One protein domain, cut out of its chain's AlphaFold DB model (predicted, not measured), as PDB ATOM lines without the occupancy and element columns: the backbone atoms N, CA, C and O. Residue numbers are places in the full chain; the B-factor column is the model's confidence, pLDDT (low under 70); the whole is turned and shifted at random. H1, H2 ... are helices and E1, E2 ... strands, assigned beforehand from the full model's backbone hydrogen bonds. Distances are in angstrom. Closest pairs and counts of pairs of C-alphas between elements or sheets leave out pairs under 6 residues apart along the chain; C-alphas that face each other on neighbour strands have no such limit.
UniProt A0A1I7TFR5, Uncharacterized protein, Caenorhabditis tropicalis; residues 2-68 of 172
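AT A GLANCE: This is residues 2 to 68 of the 172 residues of an uncharacterized protein of Caenorhabditis tropicalis (UniProt A0A1I7TFR5). A small three-stranded sheet, E2, E1 and E5, makes one part of the model, and a two-stranded hairpin, E3 and E4, reaches away from it as an arm, with the short helix H2 between the two. A second short helix, H1, follows E2 near the sheet, and a long stretch with no named element, residues 50 to 64, leads from the arm back to the sheet, pairing on the way with the first residues of E1. The printed part has 67 residues, with two named helices and five named strands in the order E1, E2, H1, H2, E3, E4, E5, and its class is mixed, helices and strands. The larger sheet runs E2, E1, E5 and is mixed, while E3 and E4 form an antiparallel sheet of two. The whole is only just compact, close to loose, with a radius of gyration of the C-alphas of 12.9 A and spans of 36 by 33 by 19 A.

HOW THE PARTS SIT: E1, residues 2 to 8, is the inner strand of its sheet. E2, residues 14 to 17, is an edge strand and forms a hairpin with E1, antiparallel at 151 degrees between their directions. Across this pair N 6 and O 15 are 2.8 A apart and N 17 and O 4 are 2.9 A apart, within hydrogen-bond range. E5, residues 65 to 67, is the other edge strand and runs parallel to E1 at 34 degrees, with N 7 and O 65 at 2.9 A and N 67 and O 7 at 2.9 A. Residues 2 to 3 of E1 also pair, parallel, with residues 59 to 60, a stretch too short to be named. H1, residues 20 to 23, is on the sheet E2, E1, E5 but only grazes it; the closest C-alphas of E1 and H1 are those of Cys 2 and Arg 20, 7.4 A apart. H2, residues 27 to 34, is on the same sheet and only grazes it too, with its residues 28 to 33; its closest C-alphas to E5 are those of Ser 32 and Ile 65, 7.3 A apart. H1 and H2 are close but not clearly touching, with the C-alphas of Ile 23 and Val 30 closest at 6.4 A. Every O i to N i+4 pair of H2 is within hydrogen-bond range, while H1 is too short for such a pair. E3, residues 35 to 39, and E4, residues 45 to 49, form an antiparallel hairpin at 145 degrees, with N 36 and O 48 at 2.9 A and N 46 and O 38 at 3.0 A. The closest C-alphas of H2 and E4 are those of Glu 34 and Phe 49, 5.3 A apart. Both E3 and E4 are apart from E1, E2 and E5.

IN THESE COORDINATES: E1 begins at C-alpha 2 (-38.331, 15.519, 23.135) and measures 19.6 A from first to last C-alpha. E2 measures 10.0 A, H1 4.9 A and H2 10.3 A. E3 follows H2 with no residue between them and is 13.0 A long, ending at C-alpha 39 (-48.469, -8.580, 24.370). E4 measures 13.1 A. E5 measures 6.5 A and ends at C-alpha 67 (-39.595, 3.658, 8.340).

THE WHOLE: The C-alphas farthest apart, those of Ser 21 and Arg 42, are 38.3 A from each other. The printed part, residues 2 to 68, has no cut. The link from E4 to E5, 15 residues, is long, and the other links between named elements are tight. The mean pLDDT of the printed part is 85.2; residue 10, residues 38 to 39 and residues 46 to 47 are under 70.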
ATOM      1  N   CYS A   2     -37.569  16.537  23.864       88.19
ATOM      2  CA  CYS A   2     -38.331  15.519  23.135       88.19
ATOM      3  C   CYS A   2     -37.374  14.874  22.133       88.19
ATOM      4  O   CYS A   2     -36.764  15.613  21.358       88.19
ATOM      5  N   GLU A   3     -37.207  13.552  22.159       92.31
ATOM      6  CA  GLU A   3     -36.352  12.844  21.201       92.31
ATOM      7  C   GLU A   3     -37.041  11.598  20.652       92.31
ATOM      8  O   GLU A   3     -37.387  10.676  21.393       92.31
ATOM      9  N   ILE A   4     -37.214  11.581  19.330       91.19
ATOM     10  CA  ILE A   4     -37.823  10.477  18.595       91.19
ATOM     11  C   ILE A   4     -36.814   9.972  17.568       91.19
ATOM     12  O   ILE A   4     -36.627  10.619  16.530       91.19
ATOM     13  N   PRO A   5     -36.138   8.846  17.842       92.56
ATOM     14  CA  PRO A   5     -35.275   8.221  16.863       92.56
ATOM     15  C   PRO A   5     -36.125   7.573  15.765       92.56
ATOM     16  O   PRO A   5     -37.033   6.787  16.027       92.56
ATOM     17  N   ILE A   6     -35.800   7.898  14.520       92.50
ATOM     18  CA  ILE A   6     -36.318   7.262  13.313       92.50
ATOM     19  C   ILE A   6     -35.191   6.440  12.710       92.50
ATOM     20  O   ILE A   6     -34.082   6.950  12.548       92.50
ATOM     21  N   ARG A   7     -35.478   5.188  12.354       92.38
ATOM     22  CA  ARG A   7     -34.547   4.310  11.641       92.38
ATOM     23  C   ARG A   7     -35.123   3.944  10.279       92.38
ATOM     24  O   ARG A   7     -36.257   3.483  10.187       92.38
ATOM     25  N   PHE A   8     -34.318   4.124   9.244       89.38
ATOM     26  CA  PHE A   8     -34.645   3.739   7.878       89.38
ATOM     27  C   PHE A   8     -34.215   2.292   7.643       89.38
ATOM     28  O   PHE A   8     -33.155   1.874   8.109       89.38
ATOM     29  N   VAL A   9     -35.056   1.514   6.961       80.06
ATOM     30  CA  VAL A   9     -34.771   0.092   6.709       80.06
ATOM     31  C   VAL A   9     -33.599  -0.080   5.739       80.06
ATOM     32  O   VAL A   9     -32.806  -1.004   5.908       80.06
ATOM     33  N   ASP A  10     -33.458   0.806   4.748       69.38
ATOM     34  CA  ASP A  10     -32.386   0.722   3.755       69.38
ATOM     35  C   ASP A  10     -32.104   2.089   3.086       69.38
ATOM     36  O   ASP A  10     -32.982   2.611   2.385       69.38
ATOM     37  N   PRO A  11     -30.911   2.690   3.277       73.94
ATOM     38  CA  PRO A  11     -29.815   2.219   4.132       73.94
ATOM     39  C   PRO A  11     -30.184   2.286   5.624       73.94
ATOM     40  O   PRO A  11     -31.058   3.065   6.003       73.94
ATOM     41  N   ASN A  12     -29.500   1.495   6.468       76.50
ATOM     42  CA  ASN A  12     -29.653   1.487   7.936       76.50
ATOM     43  C   ASN A  12     -29.098   2.780   8.562       76.50
ATOM     44  O   ASN A  12     -28.092   2.795   9.272       76.50
ATOM     45  N   GLU A  13     -29.748   3.884   8.233       86.75
ATOM     46  CA  GLU A  13     -29.480   5.213   8.739       86.75
ATOM     47  C   GLU A  13     -30.538   5.593   9.769       86.75
ATOM     48  O   GLU A  13     -31.645   5.050   9.808       86.75
ATOM     49  N   SER A  14     -30.205   6.569  10.606       87.12
ATOM     50  CA  SER A  14     -31.137   7.109  11.585       87.12
ATOM     51  C   SER A  14     -31.140   8.625  11.585       87.12
ATOM     52  O   SER A  14     -30.114   9.261  11.338       87.12
ATOM     53  N   THR A  15     -32.286   9.197  11.927       91.81
ATOM     54  CA  THR A  15     -32.428  10.617  12.254       91.81
ATOM     55  C   THR A  15     -33.176  10.765  13.572       91.81
ATOM     56  O   THR A  15     -33.843   9.832  14.014       91.81
ATOM     57  N   ILE A  16     -33.049  11.913  14.234       93.44
ATOM     58  CA  ILE A  16     -33.759  12.192  15.486       93.44
ATOM     59  C   ILE A  16     -34.636  13.417  15.275       93.44
ATOM     60  O   ILE A  16     -34.125  14.515  15.042       93.44
ATOM     61  N   ILE A  17     -35.948  13.242  15.419       93.38
ATOM     62  CA  ILE A  17     -36.896  14.355  15.428       93.38
ATOM     63  C   ILE A  17     -37.047  14.865  16.860       93.38
ATOM     64  O   ILE A  17     -37.327  14.100  17.783       93.38
ATOM     65  N   ARG A  18     -36.866  16.178  17.034       93.75
ATOM     66  CA  ARG A  18     -37.018  16.876  18.327       93.75
ATOM     67  C   ARG A  18     -38.107  17.947  18.329       93.75
ATOM     68  O   ARG A  18     -38.505  18.443  19.381       93.75
ATOM     69  N   ASP A  19     -38.581  18.328  17.147       92.88
ATOM     70  CA  ASP A  19     -39.526  19.423  16.959       92.88
ATOM     71  C   ASP A  19     -40.970  18.936  17.137       92.88
ATOM     72  O   ASP A  19     -41.521  18.240  16.284       92.88
ATOM     73  N   ARG A  20     -41.608  19.346  18.239       92.12
ATOM     74  CA  ARG A  20     -43.002  18.992  18.560       92.12
ATOM     75  C   ARG A  20     -44.000  19.453  17.504       92.12
ATOM     76  O   ARG A  20     -44.995  18.771  17.275       92.12
ATOM     77  N   SER A  21     -43.745  20.600  16.876       92.38
ATOM     78  CA  SER A  21     -44.633  21.147  15.850       92.38
ATOM     79  C   SER A  21     -44.569  20.329  14.561       92.38
ATOM     80  O   SER A  21     -45.590  20.162  13.901       92.38
ATOM     81  N   LEU A  22     -43.397  19.768  14.241       94.12
ATOM     82  CA  LEU A  22     -43.233  18.816  13.146       94.12
ATOM     83  C   LEU A  22     -43.899  17.477  13.479       94.12
ATOM     84  O   LEU A  22     -44.662  16.962  12.672       94.12
ATOM     85  N   ILE A  23     -43.658  16.947  14.681       93.12
ATOM     86  CA  ILE A  23     -44.258  15.689  15.149       93.12
ATOM     87  C   ILE A  23     -45.784  15.739  15.034       93.12
ATOM     88  O   ILE A  23     -46.390  14.820  14.496       93.12
ATOM     89  N   ALA A  24     -46.401  16.846  15.458       93.06
ATOM     90  CA  ALA A  24     -47.849  17.040  15.396       93.06
ATOM     91  C   ALA A  24     -48.439  16.994  13.974       93.06
ATOM     92  O   ALA A  24     -49.654  16.878  13.834       93.06
ATOM     93  N   LYS A  25     -47.610  17.115  12.930       94.44
ATOM     94  CA  LYS A  25     -48.030  17.058  11.524       94.44
ATOM     95  C   LYS A  25     -47.938  15.662  10.908       94.44
ATOM     96  O   LYS A  25     -48.317  15.512   9.753       94.44
ATOM     97  N   ILE A  26     -47.441  14.666  11.642       95.56
ATOM     98  CA  ILE A  26     -47.169  13.328  11.109       95.56
ATOM     99  C   ILE A  26     -47.968  12.302  11.925       95.56
ATOM    100  O   ILE A  26     -47.483  11.849  12.969       95.56
ATOM    101  N   PRO A  27     -49.195  11.946  11.499       94.62
ATOM    102  CA  PRO A  27     -50.108  11.153  12.322       94.62
ATOM    103  C   PRO A  27     -49.560   9.783  12.717       94.62
ATOM    104  O   PRO A  27     -49.688   9.407  13.884       94.62
ATOM    105  N   LEU A  28     -48.848   9.083  11.824       92.38
ATOM    106  CA  LEU A  28     -48.217   7.809  12.184       92.38
ATOM    107  C   LEU A  28     -47.198   7.971  13.323       92.38
ATOM    108  O   LEU A  28     -47.135   7.125  14.216       92.38
ATOM    109  N   ILE A  29     -46.423   9.062  13.343       92.31
ATOM    110  CA  ILE A  29     -45.458   9.325  14.422       92.31
ATOM    111  C   ILE A  29     -46.195   9.663  15.719       92.31
ATOM    112  O   ILE A  29     -45.845   9.112  16.758       92.31
ATOM    113  N   VAL A  30     -47.235  10.506  15.668       91.81
ATOM    114  CA  VAL A  30     -48.083  10.809  16.840       91.81
ATOM    115  C   VAL A  30     -48.638   9.523  17.440       91.81
ATOM    116  O   VAL A  30     -48.454   9.264  18.626       91.81
ATOM    117  N   ARG A  31     -49.223   8.669  16.601       89.25
ATOM    118  CA  ARG A  31     -49.736   7.361  16.999       89.25
ATOM    119  C   ARG A  31     -48.647   6.463  17.579       89.25
ATOM    120  O   ARG A  31     -48.908   5.780  18.558       89.25
ATOM    121  N   SER A  32     -47.437   6.485  17.025       87.44
ATOM    122  CA  SER A  32     -46.311   5.681  17.528       87.44
ATOM    123  C   SER A  32     -45.787   6.159  18.888       87.44
ATOM    124  O   SER A  32     -45.278   5.356  19.662       87.44
ATOM    125  N   ILE A  33     -45.903   7.456  19.190       87.88
ATOM    126  CA  ILE A  33     -45.582   8.011  20.514       87.88
ATOM    127  C   ILE A  33     -46.686   7.660  21.506       87.88
ATOM    128  O   ILE A  33     -46.432   7.242  22.633       87.88
ATOM    129  N   GLU A  34     -47.932   7.886  21.100       86.44
ATOM    130  CA  GLU A  34     -49.070   7.738  21.987       86.44
ATOM    131  C   GLU A  34     -49.320   6.270  22.290       86.44
ATOM    132  O   GLU A  34     -49.582   5.961  23.440       86.44
ATOM    133  N   MET A  35     -49.191   5.365  21.320       79.50
ATOM    134  CA  MET A  35     -49.651   3.982  21.423       79.50
ATOM    135  C   MET A  35     -48.499   2.986  21.278       79.50
ATOM    136  O   MET A  35     -47.859   2.898  20.235       79.50
ATOM    137  N   THR A  36     -48.310   2.141  22.292       71.12
ATOM    138  CA  THR A  36     -47.481   0.931  22.196       71.12
ATOM    139  C   THR A  36     -48.359  -0.309  22.298       71.12
ATOM    140  O   THR A  36     -49.282  -0.378  23.112       71.12
ATOM    141  N   VAL A  37     -48.065  -1.311  21.469       70.19
ATOM    142  CA  VAL A  37     -48.702  -2.626  21.545       70.19
ATOM    143  C   VAL A  37     -47.862  -3.525  22.443       70.19
ATOM    144  O   VAL A  37     -46.769  -3.932  22.055       70.19
ATOM    145  N   ILE A  38     -48.383  -3.868  23.619       67.94
ATOM    146  CA  ILE A  38     -47.728  -4.808  24.535       67.94
ATOM    147  C   ILE A  38     -48.505  -6.131  24.496       67.94
ATOM    148  O   ILE A  38     -49.724  -6.125  24.700       67.94
ATOM    149  N   PRO A  39     -47.846  -7.272  24.216       68.94
ATOM    150  CA  PRO A  39     -48.469  -8.580  24.370       68.94
ATOM    151  C   PRO A  39     -48.760  -8.841  25.851       68.94
ATOM    152  O   PRO A  39     -47.877  -8.697  26.696       68.94
ATOM    153  N   ASP A  40     -49.982  -9.250  26.179       75.38
ATOM    154  CA  ASP A  40     -50.277  -9.774  27.507       75.38
ATOM    155  C   ASP A  40     -49.660 -11.171  27.689       75.38
ATOM    156  O   ASP A  40     -49.181 -11.804  26.745       75.38
ATOM    157  N   SER A  41     -49.697 -11.681  28.920       76.50
ATOM    158  CA  SER A  41     -49.199 -13.027  29.266       76.50
ATOM    159  C   SER A  41     -49.791 -14.183  28.439       76.50
ATOM    160  O   SER A  41     -49.278 -15.297  28.493       76.50
ATOM    161  N   ARG A  42     -50.862 -13.937  27.677       82.94
ATOM    162  CA  ARG A  42     -51.571 -14.904  26.832       82.94
ATOM    163  C   ARG A  42     -51.365 -14.626  25.335       82.94
ATOM    164  O   ARG A  42     -51.975 -15.299  24.513       82.94
ATOM    165  N   GLY A  43     -50.526 -13.652  24.977       75.94
ATOM    166  CA  GLY A  43     -50.251 -13.259  23.595       75.94
ATOM    167  C   GLY A  43     -51.291 -12.319  22.976       75.94
ATOM    168  O   GLY A  43     -51.203 -12.033  21.781       75.94
ATOM    169  N   PHE A  44     -52.257 -11.802  23.746       76.88
ATOM    170  CA  PHE A  44     -53.181 -10.786  23.242       76.88
ATOM    171  C   PHE A  44     -52.497  -9.422  23.190       76.88
ATOM    172  O   PHE A  44     -51.891  -8.972  24.158       76.88
ATOM    173  N   LYS A  45     -52.630  -8.735  22.058       73.38
ATOM    174  CA  LYS A  45     -52.102  -7.385  21.856       73.38
ATOM    175  C   LYS A  45     -53.001  -6.370  22.560       73.38
ATOM    176  O   LYS A  45     -54.137  -6.169  22.138       73.38
ATOM    177  N   GLN A  46     -52.498  -5.734  23.615       65.81
ATOM    178  CA  GLN A  46     -53.169  -4.611  24.269       65.81
ATOM    179  C   GLN A  46     -52.504  -3.291  23.873       65.81
ATOM    180  O   GLN A  46     -51.285  -3.216  23.714       65.81
ATOM    181  N   LEU A  47     -53.329  -2.262  23.695       69.50
ATOM    182  CA  LEU A  47     -52.901  -0.901  23.394       69.50
ATOM    183  C   LEU A  47     -52.664  -0.148  24.701       69.50
ATOM    184  O   LEU A  47     -53.578  -0.020  25.513       69.50
ATOM    185  N   PHE A  48     -51.449   0.360  24.885       72.06
ATOM    186  CA  PHE A  48     -51.069   1.169  26.037       72.06
ATOM    187  C   PHE A  48     -50.682   2.571  25.598       72.06
ATOM    188  O   PHE A  48     -49.916   2.732  24.647       72.06
ATOM    189  N   PHE A  49     -51.189   3.572  26.324       73.25
ATOM    190  CA  PHE A  49     -50.822   4.961  26.095       73.25
ATOM    191  C   PHE A  49     -49.553   5.314  26.869       73.25
ATOM    192  O   PHE A  49     -49.618   5.516  28.079       73.25
ATOM    193  N   GLN A  50     -48.398   5.335  26.201       76.50
ATOM    194  CA  GLN A  50     -47.111   5.497  26.889       76.50
ATOM    195  C   GLN A  50     -46.803   6.965  27.208       76.50
ATOM    196  O   GLN A  50     -46.290   7.269  28.285       76.50
ATOM    197  N   TYR A  51     -47.154   7.877  26.298       82.38
ATOM    198  CA  TYR A  51     -46.870   9.308  26.425       82.38
ATOM    199  C   TYR A  51     -48.102  10.168  26.071       82.38
ATOM    200  O   TYR A  51     -48.077  10.900  25.084       82.38
ATOM    201  N   PRO A  52     -49.201  10.113  26.849       80.12
ATOM    202  CA  PRO A  52     -50.418  10.883  26.552       80.12
ATOM    203  C   PRO A  52     -50.192  12.406  26.590       80.12
ATOM    204  O   PRO A  52     -50.756  13.142  25.787       80.12
ATOM    205  N   ASP A  53     -49.295  12.876  27.461       86.69
ATOM    206  CA  ASP A  53     -48.948  14.295  27.610       86.69
ATOM    207  C   ASP A  53     -47.709  14.687  26.797       86.69
ATOM    208  O   ASP A  53     -46.996  15.638  27.139       86.69
ATOM    209  N   TRP A  54     -47.419  13.962  25.710       87.94
ATOM    210  CA  TRP A  54     -46.209  14.178  24.920       87.94
ATOM    211  C   TRP A  54     -46.077  15.624  24.451       87.94
ATOM    212  O   TRP A  54     -44.960  16.076  24.288       87.94
ATOM    213  N   LYS A  55     -47.160  16.387  24.259       88.38
ATOM    214  CA  LYS A  55     -47.094  17.792  23.810       88.38
ATOM    215  C   LYS A  55     -46.475  18.741  24.839       88.38
ATOM    216  O   LYS A  55     -45.872  19.737  24.447       88.38
ATOM    217  N   THR A  56     -46.622  18.445  26.125       90.06
ATOM    218  CA  THR A  56     -46.232  19.328  27.239       90.06
ATOM    219  C   THR A  56     -45.109  18.743  28.087       90.06
ATOM    220  O   THR A  56     -44.401  19.496  28.751       90.06
ATOM    221  N   THR A  57     -44.907  17.426  28.025       87.62
ATOM    222  CA  THR A  57     -43.949  16.700  28.860       87.62
ATOM    223  C   THR A  57     -42.776  16.195  28.039       87.62
ATOM    224  O   THR A  57     -42.922  15.733  26.906       87.62
ATOM    225  N   ASP A  58     -41.586  16.311  28.607       89.19
ATOM    226  CA  ASP A  58     -40.348  15.820  28.019       89.19
ATOM    227  C   ASP A  58     -40.281  14.293  28.028       89.19
ATOM    228  O   ASP A  58     -40.637  13.653  29.014       89.19
ATOM    229  N   PHE A  59     -39.817  13.710  26.925       87.56
ATOM    230  CA  PHE A  59     -39.687  12.266  26.778       87.56
ATOM    231  C   PHE A  59     -38.604  11.906  25.760       87.56
ATOM    232  O   PHE A  59     -38.248  12.697  24.882       87.56
ATOM    233  N   VAL A  60     -38.104  10.683  25.882       88.56
ATOM    234  CA  VAL A  60     -37.183  10.061  24.935       88.56
ATOM    235  C   VAL A  60     -37.758   8.696  24.601       88.56
ATOM    236  O   VAL A  60     -38.031   7.904  25.504       88.56
ATOM    237  N   ILE A  61     -37.967   8.437  23.312       86.12
ATOM    238  CA  ILE A  61     -38.333   7.105  22.839       86.12
ATOM    239  C   ILE A  61     -37.054   6.272  22.732       86.12
ATOM    240  O   ILE A  61     -36.114   6.657  22.040       86.12
ATOM    241  N   ASN A  62     -37.027   5.126  23.419       83.50
ATOM    242  CA  ASN A  62     -35.880   4.214  23.395       83.50
ATOM    243  C   ASN A  62     -35.849   3.360  22.119       83.50
ATOM    244  O   ASN A  62     -34.780   3.155  21.545       83.50
ATOM    245  N   ASP A  63     -37.016   2.892  21.669       85.69
ATOM    246  CA  ASP A  63     -37.146   2.031  20.495       85.69
ATOM    247  C   ASP A  63     -37.446   2.867  19.242       85.69
ATOM    248  O   ASP A  63     -38.495   3.508  19.172       85.69
ATOM    249  N   PRO A  64     -36.555   2.893  18.234       89.62
ATOM    250  CA  PRO A  64     -36.749   3.730  17.060       89.62
ATOM    251  C   PRO A  64     -38.008   3.371  16.280       89.62
ATOM    252  O   PRO A  64     -38.289   2.196  16.039       89.62
ATOM    253  N   ILE A  65     -38.690   4.396  15.773       90.00
ATOM    254  CA  ILE A  65     -39.758   4.214  14.791       90.00
ATOM    255  C   ILE A  65     -39.109   3.770  13.477       90.00
ATOM    256  O   ILE A  65     -38.257   4.469  12.921       90.00
ATOM    257  N   LEU A  66     -39.497   2.587  12.999       90.94
ATOM    258  CA  LEU A  66     -38.993   2.022  11.750       90.94
ATOM    259  C   LEU A  66     -39.764   2.595  10.561       90.94
ATOM    260  O   LEU A  66     -40.986   2.492  10.507       90.94
ATOM    261  N   ILE A  67     -39.039   3.152   9.595       90.62
ATOM    262  CA  ILE A  67     -39.595   3.658   8.340       90.62
ATOM    263  C   ILE A  67     -39.116   2.753   7.194       90.62
ATOM    264  O   ILE A  67     -37.914   2.717   6.911       90.62
ATOM    265  N   PRO A  68     -40.026   2.025   6.515       92.06
ATOM    266  CA  PRO A  68     -39.693   1.054   5.468       92.06
ATOM    267  C   PRO A  68     -39.414   1.708   4.104       92.06
ATOM    268  O   PRO A  68     -39.724   1.147   3.053       92.06
TER     269      PRO A  68